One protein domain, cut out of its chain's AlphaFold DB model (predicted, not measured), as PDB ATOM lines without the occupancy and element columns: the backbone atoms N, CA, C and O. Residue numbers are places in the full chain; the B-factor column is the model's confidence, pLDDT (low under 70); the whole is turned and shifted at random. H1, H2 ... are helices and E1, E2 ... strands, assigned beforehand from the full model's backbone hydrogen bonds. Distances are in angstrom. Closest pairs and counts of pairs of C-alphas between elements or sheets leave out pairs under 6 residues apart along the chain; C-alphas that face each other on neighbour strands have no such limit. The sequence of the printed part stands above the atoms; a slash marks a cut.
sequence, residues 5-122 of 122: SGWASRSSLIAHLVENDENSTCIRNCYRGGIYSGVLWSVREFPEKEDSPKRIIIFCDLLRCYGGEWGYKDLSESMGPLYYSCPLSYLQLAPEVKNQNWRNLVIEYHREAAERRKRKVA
ATOM      1  N   SER A   5     -22.858 -19.604   9.861       88.12
ATOM      2  CA  SER A   5     -21.747 -18.648   9.707       88.12
ATOM      3  C   SER A   5     -20.400 -19.367   9.754       88.12
ATOM      4  O   SER A   5     -20.347 -20.517  10.182       88.12
ATOM      5  N   GLY A   6     -19.342 -18.707   9.275       89.31
ATOM      6  CA  GLY A   6     -17.981 -19.266   9.253       89.31
ATOM      7  C   GLY A   6     -17.176 -18.962   7.986       89.31
ATOM      8  O   GLY A   6     -16.116 -19.544   7.774       89.31
ATOM      9  N   TRP A   7     -17.659 -18.069   7.115       93.25
ATOM     10  CA  TRP A   7     -16.947 -17.701   5.890       93.25
ATOM     11  C   TRP A   7     -16.247 -16.352   6.041       93.25
ATOM     12  O   TRP A   7     -16.880 -15.340   6.335       93.25
ATOM     13  N   ALA A   8     -14.947 -16.312   5.742       90.25
ATOM     14  CA  ALA A   8     -14.147 -15.086   5.804       90.25
ATOM     15  C   ALA A   8     -14.535 -14.045   4.734       90.25
ATOM     16  O   ALA A   8     -14.235 -12.860   4.867       90.25
ATOM     17  N   SER A   9     -15.198 -14.463   3.649       91.94
ATOM     18  CA  SER A   9     -15.598 -13.560   2.568       91.94
ATOM     19  C   SER A   9     -16.956 -13.918   1.967       91.94
ATOM     20  O   SER A   9     -17.376 -15.077   1.943       91.94
ATOM     21  N   ARG A  10     -17.621 -12.913   1.384       92.44
ATOM     22  CA  ARG A  10     -18.847 -13.116   0.599       92.44
ATOM     23  C   ARG A  10     -18.624 -14.110  -0.534       92.44
ATOM     24  O   ARG A  10     -19.480 -14.943  -0.790       92.44
ATOM     25  N   SER A  11     -17.494 -13.993  -1.228       90.75
ATOM     26  CA  SER A  11     -17.189 -14.824  -2.392       90.75
ATOM     27  C   SER A  11     -17.021 -16.288  -2.003       90.75
ATOM     28  O   SER A  11     -17.582 -17.139  -2.679       90.75
ATOM     29  N   SER A  12     -16.335 -16.584  -0.890       92.88
ATOM     30  CA  SER A  12     -16.218 -17.962  -0.393       92.88
ATOM     31  C   SER A  12     -17.570 -18.535   0.028       92.88
ATOM     32  O   SER A  12     -17.840 -19.701  -0.231       92.88
ATOM     33  N   LEU A  13     -18.437 -17.713   0.627       93.38
ATOM     34  CA  LEU A  13     -19.794 -18.135   0.973       93.38
ATOM     35  C   LEU A  13     -20.639 -18.414  -0.278       93.38
ATOM     36  O   LEU A  13     -21.297 -19.443  -0.356       93.38
ATOM     37  N   ILE A  14     -20.611 -17.527  -1.276       92.75
ATOM     38  CA  ILE A  14     -21.331 -17.745  -2.539       92.75
ATOM     39  C   ILE A  14     -20.801 -18.992  -3.250       92.75
ATOM     40  O   ILE A  14     -21.608 -19.760  -3.755       92.75
ATOM     41  N   ALA A  15     -19.483 -19.213  -3.268       92.19
ATOM     42  CA  ALA A  15     -18.890 -20.399  -3.878       92.19
ATOM     43  C   ALA A  15     -19.412 -21.682  -3.220       92.19
ATOM     44  O   ALA A  15     -19.900 -22.551  -3.926       92.19
ATOM     45  N   HIS A  16     -19.424 -21.735  -1.885       91.25
ATOM     46  CA  HIS A  16     -20.002 -22.850  -1.132       91.25
ATOM     47  C   HIS A  16     -21.500 -23.042  -1.423       91.25
ATOM     48  O   HIS A  16     -21.969 -24.158  -1.586       91.25
ATOM     49  N   LEU A  17     -22.278 -21.959  -1.517       90.00
ATOM     50  CA  LEU A  17     -23.719 -22.045  -1.790       90.00
ATOM     51  C   LEU A  17     -24.061 -22.409  -3.237       90.00
ATOM     52  O   LEU A  17     -25.207 -22.754  -3.509       90.00
ATOM     53  N   VAL A  18     -23.130 -22.249  -4.171       90.75
ATOM     54  CA  VAL A  18     -23.317 -22.508  -5.608       90.75
ATOM     55  C   VAL A  18     -22.601 -23.789  -6.037       90.75
ATOM     56  O   VAL A  18     -22.763 -24.219  -7.177       90.75
ATOM     57  N   GLU A  19     -21.834 -24.399  -5.134       89.75
ATOM     58  CA  GLU A  19     -21.166 -25.670  -5.367       89.75
ATOM     59  C   GLU A  19     -22.185 -26.732  -5.792       89.75
ATOM     60  O   GLU A  19     -23.323 -26.770  -5.315       89.75
ATOM     61  N   ASN A  20     -21.793 -27.533  -6.780       86.31
ATOM     62  CA  ASN A  20     -22.627 -28.618  -7.262       86.31
ATOM     63  C   ASN A  20     -22.417 -29.819  -6.347       86.31
ATOM     64  O   ASN A  20     -21.285 -30.252  -6.144       86.31
ATOM     65  N   ASP A  21     -23.518 -30.386  -5.880       79.62
ATOM     66  CA  ASP A  21     -23.534 -31.618  -5.107       79.62
ATOM     67  C   ASP A  21     -24.003 -32.780  -5.985       79.62
ATOM     68  O   ASP A  21     -24.675 -32.589  -7.001       79.62
ATOM     69  N   GLU A  22     -23.770 -34.012  -5.532       75.75
ATOM     70  CA  GLU A  22     -24.300 -35.226  -6.177       75.75
ATOM     71  C   GLU A  22     -25.833 -35.194  -6.336       75.75
ATOM     72  O   GLU A  22     -26.398 -35.843  -7.214       75.75
ATOM     73  N   ASN A  23     -26.511 -34.408  -5.492       78.44
ATOM     74  CA  ASN A  23     -27.963 -34.285  -5.455       78.44
ATOM     75  C   ASN A  23     -28.491 -32.969  -6.038       78.44
ATOM     76  O   ASN A  23     -29.707 -32.811  -6.108       78.44
ATOM     77  N   SER A  24     -27.645 -31.999  -6.409       85.19
ATOM     78  CA  SER A  24     -28.134 -30.744  -6.991       85.19
ATOM     79  C   SER A  24     -27.083 -30.022  -7.829       85.19
ATOM     80  O   SER A  24     -25.937 -29.875  -7.420       85.19
ATOM     81  N   THR A  25     -27.486 -29.529  -8.998       88.81
ATOM     82  CA  THR A  25     -26.639 -28.724  -9.887       88.81
ATOM     83  C   THR A  25     -27.147 -27.288  -9.937       88.81
ATOM     84  O   THR A  25     -28.325 -27.045 -10.209       88.81
ATOM     85  N   CYS A  26     -26.275 -26.308  -9.702       90.00
ATOM     86  CA  CYS A  26     -26.617 -24.899  -9.844       90.00
ATOM     87  C   CYS A  26     -26.591 -24.482 -11.323       90.00
ATOM     88  O   CYS A  26     -25.541 -24.436 -11.959       90.00
ATOM     89  N   ILE A  27     -27.755 -24.124 -11.870       90.00
ATOM     90  CA  ILE A  27     -27.889 -23.666 -13.262       90.00
ATOM     91  C   ILE A  27     -27.524 -22.184 -13.375       90.00
ATOM     92  O   ILE A  27     -26.823 -21.752 -14.291       90.00
ATOM     93  N   ARG A  28     -28.061 -21.369 -12.464       91.50
ATOM     94  CA  ARG A  28     -27.844 -19.921 -12.427       91.50
ATOM     95  C   ARG A  28     -27.876 -19.419 -11.002       91.50
ATOM     96  O   ARG A  28     -28.697 -19.853 -10.201       91.50
ATOM     97  N   ASN A  29     -27.051 -18.421 -10.724       92.69
ATOM     98  CA  ASN A  29     -27.065 -17.701  -9.464       92.69
ATOM     99  C   ASN A  29     -26.909 -16.194  -9.706       92.69
ATOM    100  O   ASN A  29     -26.344 -15.755 -10.705       92.69
ATOM    101  N   CYS A  30     -27.517 -15.389  -8.841       92.56
ATOM    102  CA  CYS A  30     -27.436 -13.936  -8.892       92.56
ATOM    103  C   CYS A  30     -27.500 -13.378  -7.475       92.56
ATOM    104  O   CYS A  30     -28.501 -13.529  -6.775       92.56
ATOM    105  N   TYR A  31     -26.440 -12.685  -7.078       91.75
ATOM    106  CA  TYR A  31     -26.414 -11.937  -5.833       91.75
ATOM    107  C   TYR A  31     -27.016 -10.539  -6.025       91.75
ATOM    108  O   TYR A  31     -26.650  -9.799  -6.942       91.75
ATOM    109  N   ARG A  32     -27.932 -10.156  -5.136       90.31
ATOM    110  CA  ARG A  32     -28.575  -8.840  -5.082       90.31
ATOM    111  C   ARG A  32     -28.464  -8.289  -3.667       90.31
ATOM    112  O   ARG A  32     -29.114  -8.787  -2.754       90.31
ATOM    113  N   GLY A  33     -27.676  -7.239  -3.474       88.25
ATOM    114  CA  GLY A  33     -27.508  -6.642  -2.154       88.25
ATOM    115  C   GLY A  33     -26.420  -5.584  -2.097       88.25
ATOM    116  O   GLY A  33     -25.894  -5.158  -3.124       88.25
ATOM    117  N   GLY A  34     -26.116  -5.166  -0.872       87.12
ATOM    118  CA  GLY A  34     -25.053  -4.219  -0.561       87.12
ATOM    119  C   GLY A  34     -23.732  -4.905  -0.209       87.12
ATOM    120  O   GLY A  34     -23.480  -6.057  -0.555       87.12
ATOM    121  N   ILE A  35     -22.874  -4.174   0.501       85.88
ATOM    122  CA  ILE A  35     -21.529  -4.642   0.871       85.88
ATOM    123  C   ILE A  35     -21.582  -5.677   2.005       85.88
ATOM    124  O   ILE A  35     -20.819  -6.635   1.973       85.88
ATOM    125  N   TYR A  36     -22.504  -5.527   2.964       89.75
ATOM    126  CA  TYR A  36     -22.564  -6.345   4.189       89.75
ATOM    127  C   TYR A  36     -23.805  -7.239   4.297       89.75
ATOM    128  O   TYR A  36     -23.928  -8.025   5.232       89.75
ATOM    129  N   SER A  37     -24.757  -7.118   3.374       91.62
ATOM    130  CA  SER A  37     -25.971  -7.935   3.382       91.62
ATOM    131  C   SER A  37     -26.615  -7.973   2.009       91.62
ATOM    132  O   SER A  37     -26.649  -6.960   1.306       91.62
ATOM    133  N   GLY A  38     -27.180  -9.117   1.651       92.06
ATOM    134  CA  GLY A  38     -27.892  -9.285   0.397       92.06
ATOM    135  C   GLY A  38     -28.612 -10.614   0.307       92.06
ATOM    136  O   GLY A  38     -28.602 -11.416   1.233       92.06
ATOM    137  N   VAL A  39     -29.220 -10.834  -0.846       92.56
ATOM    138  CA  VAL A  39     -29.919 -12.063  -1.193       92.56
ATOM    139  C   VAL A  39     -29.176 -12.717  -2.342       92.56
ATOM    140  O   VAL A  39     -28.919 -12.075  -3.362       92.56
ATOM    141  N   LEU A  40     -28.824 -13.984  -2.183       93.44
ATOM    142  CA  LEU A  40     -28.359 -14.830  -3.264       93.44
ATOM    143  C   LEU A  40     -29.556 -15.617  -3.792       93.44
ATOM    144  O   LEU A  40     -30.128 -16.454  -3.103       93.44
ATOM    145  N   TRP A  41     -29.930 -15.331  -5.032       92.81
ATOM    146  CA  TRP A  41     -30.890 -16.139  -5.766       92.81
ATOM    147  C   TRP A  41     -30.136 -17.231  -6.500       92.81
ATOM    148  O   TRP A  41     -29.223 -16.914  -7.264       92.81
ATOM    149  N   SER A  42     -30.531 -18.486  -6.329       92.44
ATOM    150  CA  SER A  42     -29.956 -19.609  -7.069       92.44
ATOM    151  C   SER A  42     -31.052 -20.511  -7.627       92.44
ATOM    152  O   SER A  42     -32.096 -20.717  -7.016       92.44
ATOM    153  N   VAL A  43     -30.837 -21.005  -8.842       91.44
ATOM    154  CA  VAL A  43     -31.693 -21.988  -9.503       91.44
ATOM    155  C   VAL A  43     -30.931 -23.295  -9.486       91.44
ATOM    156  O   VAL A  43     -29.854 -23.383 -10.083       91.44
ATOM    157  N   ARG A  44     -31.476 -24.285  -8.783       90.38
ATOM    158  CA  ARG A  44     -30.887 -25.618  -8.680       90.38
ATOM    159  C   ARG A  44     -31.769 -26.638  -9.376       90.38
ATOM    160  O   ARG A  44     -32.983 -26.653  -9.176       90.38
ATOM    161  N   GLU A  45     -31.138 -27.475 -10.183       89.38
ATOM    162  CA  GLU A  45     -31.728 -28.678 -10.754       89.38
ATOM    163  C   GLU A  45     -31.385 -29.860  -9.855       89.38
ATOM    164  O   GLU A  45     -30.221 -30.075  -9.523       89.38
ATOM    165  N   PHE A  46     -32.399 -30.617  -9.458       86.81
ATOM    166  CA  PHE A  46     -32.228 -31.864  -8.728       86.81
ATOM    167  C   PHE A  46     -32.390 -33.011  -9.726       86.81
ATOM    168  O   PHE A  46     -33.458 -33.102 -10.353       86.81
ATOM    169  N   PRO A  47     -31.358 -33.861  -9.901       80.31
ATOM    170  CA  PRO A  47     -31.486 -35.065 -10.691       80.31
ATOM    171  C   PRO A  47     -32.555 -35.958 -10.065       80.31
ATOM    172  O   PRO A  47     -32.703 -36.083  -8.849       80.31
ATOM    173  N   GLU A  48     -33.347 -36.536 -10.943       76.62
ATOM    174  CA  GLU A  48     -34.455 -37.406 -10.611       76.62
ATOM    175  C   GLU A  48     -33.951 -38.800 -10.217       76.62
ATOM    176  O   GLU A  48     -33.003 -39.320 -10.806       76.62
ATOM    177  N   LYS A  49     -34.607 -39.414  -9.228       62.00
ATOM    178  CA  LYS A  49     -34.488 -40.847  -8.947       62.00
ATOM    179  C   LYS A  49     -35.707 -41.523  -9.575       62.00
ATOM    180  O   LYS A  49     -36.780 -41.387  -9.010       62.00
ATOM    181  N   GLU A  50     -35.506 -42.161 -10.729       56.69
ATOM    182  CA  GLU A  50     -36.461 -43.005 -11.478       56.69
ATOM    183  C   GLU A  50     -37.903 -42.453 -11.678       56.69
ATOM    184  O   GLU A  50     -38.721 -42.436 -10.763       56.69
ATOM    185  N   ASP A  51     -38.231 -42.105 -12.934       58.12
ATOM    186  CA  ASP A  51     -39.593 -41.973 -13.510       58.12
ATOM    187  C   ASP A  51     -40.452 -40.766 -13.044       58.12
ATOM    188  O   ASP A  51     -41.674 -40.840 -12.903       58.12
ATOM    189  N   SER A  52     -39.849 -39.607 -12.767       62.50
ATOM    190  CA  SER A  52     -40.568 -38.400 -12.304       62.50
ATOM    191  C   SER A  52     -39.853 -37.070 -12.563       62.50
ATOM    192  O   SER A  52     -38.949 -36.744 -11.802       62.50
ATOM    193  N   PRO A  53     -40.365 -36.195 -13.444       69.06
ATOM    194  CA  PRO A  53     -39.610 -35.123 -14.104       69.06
ATOM    195  C   PRO A  53     -38.620 -34.349 -13.213       69.06
ATOM    196  O   PRO A  53     -38.968 -33.897 -12.115       69.06
ATOM    197  N   LYS A  54     -37.420 -34.102 -13.762       78.12
ATOM    198  CA  LYS A  54     -36.375 -33.210 -13.220       78.12
ATOM    199  C   LYS A  54     -36.963 -31.994 -12.502       78.12
ATOM    200  O   LYS A  54     -37.721 -31.212 -13.081       78.12
ATOM    201  N   ARG A  55     -36.568 -31.801 -11.242       84.88
ATOM    202  CA  ARG A  55     -37.104 -30.728 -10.397       84.88
ATOM    203  C   ARG A  55     -36.162 -29.541 -10.398       84.88
ATOM    204  O   ARG A  55     -35.033 -29.639  -9.924       84.88
ATOM    205  N   ILE A  56     -36.646 -28.410 -10.894       88.75
ATOM    206  CA  ILE A  56     -35.905 -27.151 -10.882       88.75
ATOM    207  C   ILE A  56     -36.529 -26.244  -9.829       88.75
ATOM    208  O   ILE A  56     -37.702 -25.888  -9.922       88.75
ATOM    209  N   ILE A  57     -35.739 -25.878  -8.820       87.75
ATOM    210  CA  ILE A  57     -36.200 -25.134  -7.647       87.75
ATOM    211  C   ILE A  57     -35.416 -23.827  -7.525       87.75
ATOM    212  O   ILE A  57     -34.197 -23.786  -7.713       87.75
ATOM    213  N   ILE A  58     -36.131 -22.753  -7.182       89.94
ATOM    214  CA  ILE A  58     -35.546 -21.450  -6.867       89.94
ATOM    215  C   ILE A  58     -35.274 -21.369  -5.362       89.94
ATOM    216  O   ILE A  58     -36.181 -21.525  -4.539       89.94
ATOM    217  N   PHE A  59     -34.027 -21.072  -5.014       89.06
ATOM    218  CA  PHE A  59     -33.576 -20.806  -3.655       89.06
ATOM    219  C   PHE A  59     -33.296 -19.322  -3.448       89.06
ATOM    220  O   PHE A  59     -32.921 -18.587  -4.369       89.06
ATOM    221  N   CYS A  60     -33.496 -18.900  -2.206       90.81
ATOM    222  CA  CYS A  60     -33.312 -17.550  -1.711       90.81
ATOM    223  C   CYS A  60     -32.438 -17.624  -0.456       90.81
ATOM    224  O   CYS A  60     -32.936 -17.795   0.652       90.81
ATOM    225  N   ASP A  61     -31.127 -17.507  -0.618       91.25
ATOM    226  CA  ASP A  61     -30.202 -17.537   0.510       91.25
ATOM    227  C   ASP A  61     -29.947 -16.097   0.988       91.25
ATOM    228  O   ASP A  61     -29.472 -15.242   0.235       91.25
ATOM    229  N   LEU A  62     -30.288 -15.785   2.241       91.75
ATOM    230  CA  LEU A  62     -30.028 -14.472   2.839       91.75
ATOM    231  C   LEU A  62     -28.614 -14.421   3.385       91.75
ATOM    232  O   LEU A  62     -28.337 -15.035   4.406       91.75
ATOM    233  N   LEU A  63     -27.742 -13.649   2.748       93.00
ATOM    234  CA  LEU A  63     -26.354 -13.484   3.157       93.00
ATOM    235  C   LEU A  63     -26.212 -12.236   4.024       93.00
ATOM    236  O   LEU A  63     -26.662 -11.146   3.653       93.00
ATOM    237  N   ARG A  64     -25.518 -12.368   5.152       92.75
ATOM    238  CA  ARG A  64     -25.207 -11.255   6.049       92.75
ATOM    239  C   ARG A  64     -23.801 -11.398   6.613       92.75
ATOM    240  O   ARG A  64     -23.398 -12.486   7.003       92.75
ATOM    241  N   CYS A  65     -23.083 -10.286   6.668       91.94
ATOM    242  CA  CYS A  65     -21.818 -10.169   7.373       91.94
ATOM    243  C   CYS A  65     -22.078  -9.639   8.787       91.94
ATOM    244  O   CYS A  65     -22.743  -8.612   8.953       91.94
ATOM    245  N   TYR A  66     -21.571 -10.338   9.795       88.62
ATOM    246  CA  TYR A  66     -21.626  -9.936  11.195       88.62
ATOM    247  C   TYR A  66     -20.279 -10.232  11.856       88.62
ATOM    248  O   TYR A  66     -19.742 -11.320  11.695       88.62
ATOM    249  N   GLY A  67     -19.702  -9.258  12.565       87.25
ATOM    250  CA  GLY A  67     -18.410  -9.449  13.242       87.25
ATOM    251  C   GLY A  67     -17.215  -9.710  12.311       87.25
ATOM    252  O   GLY A  67     -16.195 -10.200  12.770       87.25
ATOM    253  N   GLY A  68     -17.329  -9.392  11.015       87.31
ATOM    254  CA  GLY A  68     -16.307  -9.710  10.008       87.31
ATOM    255  C   GLY A  68     -16.469 -11.092   9.370       87.31
ATOM    256  O   GLY A  68     -15.764 -11.403   8.414       87.31
ATOM    257  N   GLU A  69     -17.439 -11.883   9.829       91.69
ATOM    258  CA  GLU A  69     -17.747 -13.201   9.291       91.69
ATOM    259  C   GLU A  69     -19.042 -13.168   8.485       91.69
ATOM    260  O   GLU A  69     -20.030 -12.524   8.844       91.69
ATOM    261  N   TRP A  70     -19.047 -13.887   7.370       93.88
ATOM    262  CA  TRP A  70     -20.232 -14.079   6.557       93.88
ATOM    263  C   TRP A  70     -21.011 -15.296   7.038       93.88
ATOM    264  O   TRP A  70     -20.448 -16.352   7.332       93.88
ATOM    265  N   GLY A  71     -22.328 -15.140   7.064       92.69
ATOM    266  CA  GLY A  71     -23.269 -16.225   7.249       92.69
ATOM    267  C   GLY A  71     -24.453 -16.114   6.307       92.69
ATOM    268  O   GLY A  71     -24.709 -15.059   5.716       92.69
ATOM    269  N   TYR A  72     -25.175 -17.217   6.167       92.94
ATOM    270  CA  TYR A  72     -26.385 -17.289   5.371       92.94
ATOM    271  C   TYR A  72     -27.547 -17.901   6.144       92.94
ATOM    272  O   TYR A  72     -27.368 -18.601   7.142       92.94
ATOM    273  N   LYS A  73     -28.749 -17.624   5.654       90.19
ATOM    274  CA  LYS A  73     -29.971 -18.317   6.033       90.19
ATOM    275  C   LYS A  73     -30.687 -18.766   4.769       90.19
ATOM    276  O   LYS A  73     -31.033 -17.929   3.937       90.19
ATOM    277  N   ASP A  74     -30.916 -20.062   4.661       86.81
ATOM    278  CA  ASP A  74     -31.650 -20.691   3.575       86.81
ATOM    279  C   ASP A  74     -33.142 -20.348   3.660       86.81
ATOM    280  O   ASP A  74     -33.801 -20.526   4.688       86.81
ATOM    281  N   LEU A  75     -33.687 -19.820   2.565       84.31
ATOM    282  CA  LEU A  75     -35.123 -19.682   2.349       84.31
ATOM    283  C   LEU A  75     -35.474 -20.315   1.003       84.31
ATOM    284  O   LEU A  75     -34.778 -20.150   0.002       84.31
ATOM    285  N   SER A  76     -36.597 -21.021   0.963       75.62
ATOM    286  CA  SER A  76     -37.141 -21.592  -0.268       75.62
ATOM    287  C   SER A  76     -38.351 -20.798  -0.752       75.62
ATOM    288  O   SER A  76     -39.010 -20.107   0.030       75.62
ATOM    289  N   GLU A  77     -38.677 -20.920  -2.044       77.75
ATOM    290  CA  GLU A  77     -39.888 -20.332  -2.641       77.75
ATOM    291  C   GLU A  77     -41.153 -20.654  -1.817       77.75
ATOM    292  O   GLU A  77     -42.002 -19.786  -1.599       77.75
ATOM    293  N   SER A  78     -41.247 -21.875  -1.281       72.81
ATOM    294  CA  SER A  78     -42.378 -22.348  -0.476       72.81
ATOM    295  C   SER A  78     -42.620 -21.527   0.794       72.81
ATOM    296  O   SER A  78     -43.756 -21.434   1.247       72.81
ATOM    297  N   MET A  79     -41.583 -20.904   1.365       75.44
ATOM    298  CA  MET A  79     -41.724 -20.068   2.564       75.44
ATOM    299  C   MET A  79     -42.298 -18.675   2.261       75.44
ATOM    300  O   MET A  79     -42.600 -17.937   3.194       75.44
ATOM    301  N   GLY A  80     -42.437 -18.299   0.983       67.50
ATOM    302  CA  GLY A  80     -42.923 -16.978   0.581       67.50
ATOM    303  C   GLY A  80     -42.040 -15.841   1.103       67.50
ATOM    304  O   GLY A  80     -42.533 -14.986   1.841       67.50
ATOM    305  N   PRO A  81     -40.735 -15.813   0.771       75.88
ATOM    306  CA  PRO A  81     -39.836 -14.784   1.277       75.88
ATOM    307  C   PRO A  81     -40.331 -13.383   0.885       75.88
ATOM    308  O   PRO A  81     -40.742 -13.159  -0.252       75.88
ATOM    309  N   LEU A  82     -40.210 -12.407   1.792       79.38
ATOM    310  CA  LEU A  82     -40.540 -10.988   1.549       79.38
ATOM    311  C   LEU A  82     -39.536 -10.279   0.609       79.38
ATOM    312  O   LEU A  82     -39.330  -9.070   0.685       79.38
ATOM    313  N   TYR A  83     -38.872 -11.036  -0.264       85.00
ATOM    314  CA  TYR A  83     -37.891 -10.553  -1.224       85.00
ATOM    315  C   TYR A  83     -38.396 -10.836  -2.638       85.00
ATOM    316  O   TYR A  83     -38.596 -11.989  -3.018       85.00
ATOM    317  N   TYR A  84     -38.564  -9.768  -3.422       88.94
ATOM    318  CA  TYR A  84     -39.151  -9.814  -4.769       88.94
ATOM    319  C   TYR A  84     -38.140  -9.484  -5.880       88.94
ATOM    320  O   TYR A  84     -38.487  -9.373  -7.050       88.94
ATOM    321  N   SER A  85     -36.860  -9.349  -5.523       87.75
ATOM    322  CA  SER A  85     -35.767  -9.002  -6.441       87.75
ATOM    323  C   SER A  85     -35.304 -10.161  -7.336       87.75
ATOM    324  O   SER A  85     -34.370  -9.979  -8.124       87.75
ATOM    325  N   CYS A  86     -35.939 -11.334  -7.228       89.00
ATOM    326  CA  CYS A  86     -35.621 -12.520  -8.020       89.00
ATOM    327  C   CYS A  86     -35.748 -12.218  -9.524       89.00
ATOM    328  O   CYS A  86     -36.771 -11.674  -9.940       89.00
ATOM    329  N   PRO A  87     -34.747 -12.529 -10.365       90.06
ATOM    330  CA  PRO A  87     -34.836 -12.299 -11.805       90.06
ATOM    331  C   PRO A  87     -36.014 -13.039 -12.459       90.06
ATOM    332  O   PRO A  87     -36.177 -14.242 -12.263       90.06
ATOM    333  N   LEU A  88     -36.771 -12.364 -13.334       90.44
ATOM    334  CA  LEU A  88     -37.881 -12.988 -14.081       90.44
ATOM    335  C   LEU A  88     -37.443 -14.206 -14.907       90.44
ATOM    336  O   LEU A  88     -38.200 -15.160 -15.058       90.44
ATOM    337  N   SER A  89     -36.199 -14.212 -15.393       90.44
ATOM    338  CA  SER A  89     -35.622 -15.355 -16.104       90.44
ATOM    339  C   SER A  89     -35.555 -16.626 -15.256       90.44
ATOM    340  O   SER A  89     -35.508 -17.710 -15.817       90.44
ATOM    341  N   TYR A  90     -35.518 -16.519 -13.923       90.31
ATOM    342  CA  TYR A  90     -35.463 -17.690 -13.041       90.31
ATOM    343  C   TYR A  90     -36.841 -18.334 -12.910       90.31
ATOM    344  O   TYR A  90     -36.935 -19.555 -12.896       90.31
ATOM    345  N   LEU A  91     -37.907 -17.522 -12.929       88.62
ATOM    346  CA  LEU A  91     -39.287 -18.012 -12.954       88.62
ATOM    347  C   LEU A  91     -39.577 -18.858 -14.202       88.62
ATOM    348  O   LEU A  91     -40.350 -19.804 -14.125       88.62
ATOM    349  N   GLN A  92     -38.943 -18.531 -15.334       87.81
ATOM    350  CA  GLN A  92     -39.056 -19.298 -16.581       87.81
ATOM    351  C   GLN A  92     -38.266 -20.613 -16.543       87.81
ATOM    352  O   GLN A  92     -38.646 -21.574 -17.199       87.81
ATOM    353  N   LEU A  93     -37.167 -20.659 -15.781       87.94
ATOM    354  CA  LEU A  93     -36.341 -21.862 -15.636       87.94
ATOM    355  C   LEU A  93     -36.945 -22.875 -14.660       87.94
ATOM    356  O   LEU A  93     -36.693 -24.063 -14.808       87.94
ATOM    357  N   ALA A  94     -37.722 -22.423 -13.674       86.56
ATOM    358  CA  ALA A  94     -38.388 -23.282 -12.699       86.56
ATOM    359  C   ALA A  94     -39.888 -23.417 -13.032       86.56
ATOM    360  O   ALA A  94     -40.690 -22.629 -12.519       86.56
ATOM    361  N   PRO A  95     -40.299 -24.386 -13.875       79.94
ATOM    362  CA  PRO A  95     -41.700 -24.542 -14.272       79.94
ATOM    363  C   PRO A  95     -42.595 -24.956 -13.100       79.94
ATOM    364  O   PRO A  95     -43.781 -24.637 -13.079       79.94
ATOM    365  N   GLU A  96     -42.027 -25.631 -12.099       83.00
ATOM    366  CA  GLU A  96     -42.749 -26.004 -10.892       83.00
ATOM    367  C   GLU A  96     -42.979 -24.770 -10.012       83.00
ATOM    368  O   GLU A  96     -42.042 -24.194  -9.457       83.00
ATOM    369  N   VAL A  97     -44.240 -24.357  -9.879       83.75
ATOM    370  CA  VAL A  97     -44.624 -23.238  -9.016       83.75
ATOM    371  C   VAL A  97     -44.823 -23.748  -7.594       83.75
ATOM    372  O   VAL A  97     -45.783 -24.463  -7.316       83.75
ATOM    373  N   LYS A  98     -43.944 -23.344  -6.673       83.00
ATOM    374  CA  LYS A  98     -44.107 -23.655  -5.244       83.00
ATOM    375  C   LYS A  98     -44.952 -22.609  -4.529       83.00
ATOM    376  O   LYS A  98     -45.647 -22.939  -3.573       83.00
ATOM    377  N   ASN A  99     -44.905 -21.356  -4.982       85.19
ATOM    378  CA  ASN A  99     -45.697 -20.277  -4.404       85.19
ATOM    379  C   ASN A  99     -46.133 -19.269  -5.477       85.19
ATOM    380  O   ASN A  99     -45.414 -18.325  -5.812       85.19
ATOM    381  N   GLN A 100     -47.350 -19.451  -5.997       87.69
ATOM    382  CA  GLN A 100     -47.903 -18.595  -7.051       87.69
ATOM    383  C   GLN A 100     -48.034 -17.133  -6.606       87.69
ATOM    384  O   GLN A 100     -47.746 -16.225  -7.384       87.69
ATOM    385  N   ASN A 101     -48.429 -16.895  -5.350       89.25
ATOM    386  CA  ASN A 101     -48.588 -15.542  -4.824       89.25
ATOM    387  C   ASN A 101     -47.247 -14.797  -4.809       89.25
ATOM    388  O   ASN A 101     -47.150 -13.665  -5.277       89.25
ATOM    389  N   TRP A 102     -46.186 -15.462  -4.350       90.12
ATOM    390  CA  TRP A 102     -44.844 -14.889  -4.369       90.12
ATOM    391  C   TRP A 102     -44.369 -14.580  -5.797       90.12
ATOM    392  O   TRP A 102     -43.850 -13.490  -6.039       90.12
ATOM    393  N   ARG A 103     -44.608 -15.472  -6.770       89.69
ATOM    394  CA  ARG A 103     -44.252 -15.208  -8.179       89.69
ATOM    395  C   ARG A 103     -44.976 -13.988  -8.745       89.69
ATOM    396  O   ARG A 103     -44.351 -13.191  -9.442       89.69
ATOM    397  N   ASN A 104     -46.255 -13.810  -8.418       91.38
ATOM    398  CA  ASN A 104     -47.020 -12.636  -8.842       91.38
ATOM    399  C   ASN A 104     -46.410 -11.340  -8.282       91.38
ATOM    400  O   ASN A 104     -46.222 -10.384  -9.033       91.38
ATOM    401  N   LEU A 105     -46.015 -11.334  -7.003       91.56
ATOM    402  CA  LEU A 105     -45.351 -10.187  -6.369       91.56
ATOM    403  C   LEU A 105     -43.974  -9.891  -6.986       91.56
ATOM    404  O   LEU A 105     -43.622  -8.730  -7.180       91.56
ATOM    405  N   VAL A 106     -43.203 -10.919  -7.358       91.06
ATOM    406  CA  VAL A 106     -41.944 -10.747  -8.111       91.06
ATOM    407  C   VAL A 106     -42.205 -10.076  -9.461       91.06
ATOM    408  O   VAL A 106     -41.502  -9.136  -9.835       91.06
ATOM    409  N   ILE A 107     -43.220 -10.533 -10.197       92.31
ATOM    410  CA  ILE A 107     -43.586  -9.958 -11.497       92.31
ATOM    411  C   ILE A 107     -43.991  -8.489 -11.345       92.31
ATOM    412  O   ILE A 107     -43.510  -7.641 -12.101       92.31
ATOM    413  N   GLU A 108     -44.824  -8.177 -10.353       92.94
ATOM    414  CA  GLU A 108     -45.248  -6.809 -10.061       92.94
ATOM    415  C   GLU A 108     -44.062  -5.911  -9.695       92.94
ATOM    416  O   GLU A 108     -43.895  -4.849 -10.295       92.94
ATOM    417  N   TYR A 109     -43.165  -6.381  -8.823       91.81
ATOM    418  CA  TYR A 109     -41.958  -5.653  -8.435       91.81
ATOM    419  C   TYR A 109     -41.093  -5.263  -9.646       91.81
ATOM    420  O   TYR A 109     -40.629  -4.123  -9.758       91.81
ATOM    421  N   HIS A 110     -40.890  -6.185 -10.596       91.50
ATOM    422  CA  HIS A 110     -40.142  -5.885 -11.824       91.50
ATOM    423  C   HIS A 110     -40.902  -4.956 -12.765       91.50
ATOM    424  O   HIS A 110     -40.279  -4.091 -13.389       91.50
ATOM    425  N   ARG A 111     -42.230  -5.090 -12.853       92.69
ATOM    426  CA  ARG A 111     -43.078  -4.179 -13.631       92.69
ATOM    427  C   ARG A 111     -42.963  -2.754 -13.095       92.69
ATOM    428  O   ARG A 111     -42.656  -1.844 -13.861       92.69
ATOM    429  N   GLU A 112     -43.119  -2.558 -11.790       91.88
ATOM    430  CA  GLU A 112     -42.955  -1.253 -11.147       91.88
ATOM    431  C   GLU A 112     -41.548  -0.681 -11.351       91.88
ATOM    432  O   GLU A 112     -41.389   0.501 -11.662       91.88
ATOM    433  N   ALA A 113     -40.510  -1.509 -11.201       88.50
ATOM    434  CA  ALA A 113     -39.132  -1.083 -11.411       88.50
ATOM    435  C   ALA A 113     -38.881  -0.633 -12.862       88.50
ATOM    436  O   ALA A 113     -38.175   0.355 -13.081       88.50
ATOM    437  N   ALA A 114     -39.462  -1.321 -13.847       89.50
ATOM    438  CA  ALA A 114     -39.381  -0.938 -15.253       89.50
ATOM    439  C   ALA A 114     -40.099   0.394 -15.522       89.50
ATOM    440  O   ALA A 114     -39.522   1.279 -16.155       89.50
ATOM    441  N   GLU A 115     -41.304   0.584 -14.982       91.44
ATOM    442  CA  GLU A 115     -42.051   1.840 -15.124       91.44
ATOM    443  C   GLU A 115     -41.320   3.023 -14.477       91.44
ATOM    444  O   GLU A 115     -41.203   4.095 -15.074       91.44
ATOM    445  N   ARG A 116     -40.726   2.825 -13.294       89.19
ATOM    446  CA  ARG A 116     -39.890   3.847 -12.641       89.19
ATOM    447  C   ARG A 116     -38.677   4.232 -13.487       89.19
ATOM    448  O   ARG A 116     -38.289   5.395 -13.477       89.19
ATOM    449  N   ARG A 117     -38.067   3.284 -14.210       87.00
ATOM    450  CA  ARG A 117     -36.943   3.573 -15.118       87.00
ATOM    451  C   ARG A 117     -37.396   4.382 -16.329       87.00
ATOM    452  O   ARG A 117     -36.737   5.362 -16.648       87.00
ATOM    453  N   LYS A 118     -38.532   4.034 -16.944       86.31
ATOM    454  CA  LYS A 118     -39.100   4.788 -18.076       86.31
ATOM    455  C   LYS A 118     -39.376   6.247 -17.705       86.31
ATOM    456  O   LYS A 118     -38.967   7.141 -18.429       86.31
ATOM    457  N   ARG A 119     -39.978   6.487 -16.533       84.06
ATOM    458  CA  ARG A 119     -40.273   7.840 -16.023       84.06
ATOM    459  C   ARG A 119     -39.046   8.711 -15.749       84.06
ATOM    460  O   ARG A 119     -39.200   9.912 -15.637       84.06
ATOM    461  N   LYS A 120     -37.862   8.120 -15.556       73.94
ATOM    462  CA  LYS A 120     -36.613   8.870 -15.333       73.94
ATOM    463  C   LYS A 120     -35.885   9.231 -16.626       73.94
ATOM    464  O   LYS A 120     -34.947  10.015 -16.580       73.94
ATOM    465  N   VAL A 121     -36.239   8.568 -17.724       74.25
ATOM    466  CA  VAL A 121     -35.618   8.749 -19.043       74.25
ATOM    467  C   VAL A 121     -36.463   9.677 -19.925       74.25
ATOM    468  O   VAL A 121     -35.916  10.282 -20.842       74.25
ATOM    469  N   ALA A 122     -37.765   9.780 -19.643       58.06
ATOM    470  CA  ALA A 122     -38.671  10.788 -20.196       58.06
ATOM    471  C   ALA A 122     -38.527  12.124 -19.458       58.06
ATOM    472  O   ALA A 122     -38.659  13.165 -20.134       58.06
TER     473      ALA A 122
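Overview. This is residues 5 to 122 of the 122 residues of an uncharacterized protein of Chryseobacterium sp (UniProt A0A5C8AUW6). A strongly twisted sheet of five strands curls round the helix H1, while the short helix H2 packs on the sheet at E3 and E4. H2 and the long helix H3 form a helical hairpin, and residues 114 to 122, of which 114 to 121 belong to H3, stick out as an arm. The 118 printed residues run E1 H1 E2 E3 E4 E5 H2 H3; the sheet, E1 E5 E4 E3 E2, is antiparallel and the class is mixed. The whole is only just compact, close to loose, with a radius of gyration of the C-alphas of 15.8 A, and flat, spanning 51 by 44 by 22 A.

Along the chain. Find C-alpha 5 at (-21.747, -18.648, 9.707), where E1, residues 5 to 7, begins. Next come H1, residues 10 to 18, and E2, residues 25 to 33, which bends by 57 degrees at residue 28. E3, residues 37 to 46, runs 27.5 A; E4, residues 55 to 66, runs 33.7 A from C-alpha 55 at (-37.104, -30.728, -10.397); E5 is residues 69 to 76. After H2, residues 88 to 93, H3, residues 100 to 121, runs 32.3 A to C-alpha 121 at (-35.618, 8.749, -19.043).

Arrangement. E2 E3 E4 E5 form a meander, each strand the antiparallel neighbour of the one before: look for N 30 and O 41 at 2.8 A, N 40 and O 61 at 2.8 A, and N 62 and O 73 at 2.8 A. At the edge strand E1, N 70 and O 7 are 2.8 A apart. H1 is on the sheet; its closest C-alphas to E5 are Arg 10 and Trp 70, 6.2 A. H2 is on the sheet over E3, at a height over the sheet of 9.1 A; Val 43 and Tyr 90 are their closest C-alphas, 6.7 A. H3, with residues 103 to 110 alone, touches H2, closest at the C-alphas of Leu 88 and Ile 107, 7.0 A, at a steep tilt of 38 degrees, opposite ways. Every O i to N i+4 pair is within hydrogen-bond range in H1, H2 and H3.

Size, cuts and confidence. The C-alphas of Glu 50 and Ala 122, the two farthest apart, are 54.5 A apart. The printed part has no cut, and the link E5 to H2, 11 residues, is long. The pLDDT is under 70 at residues 49 to 53, 80 and 122.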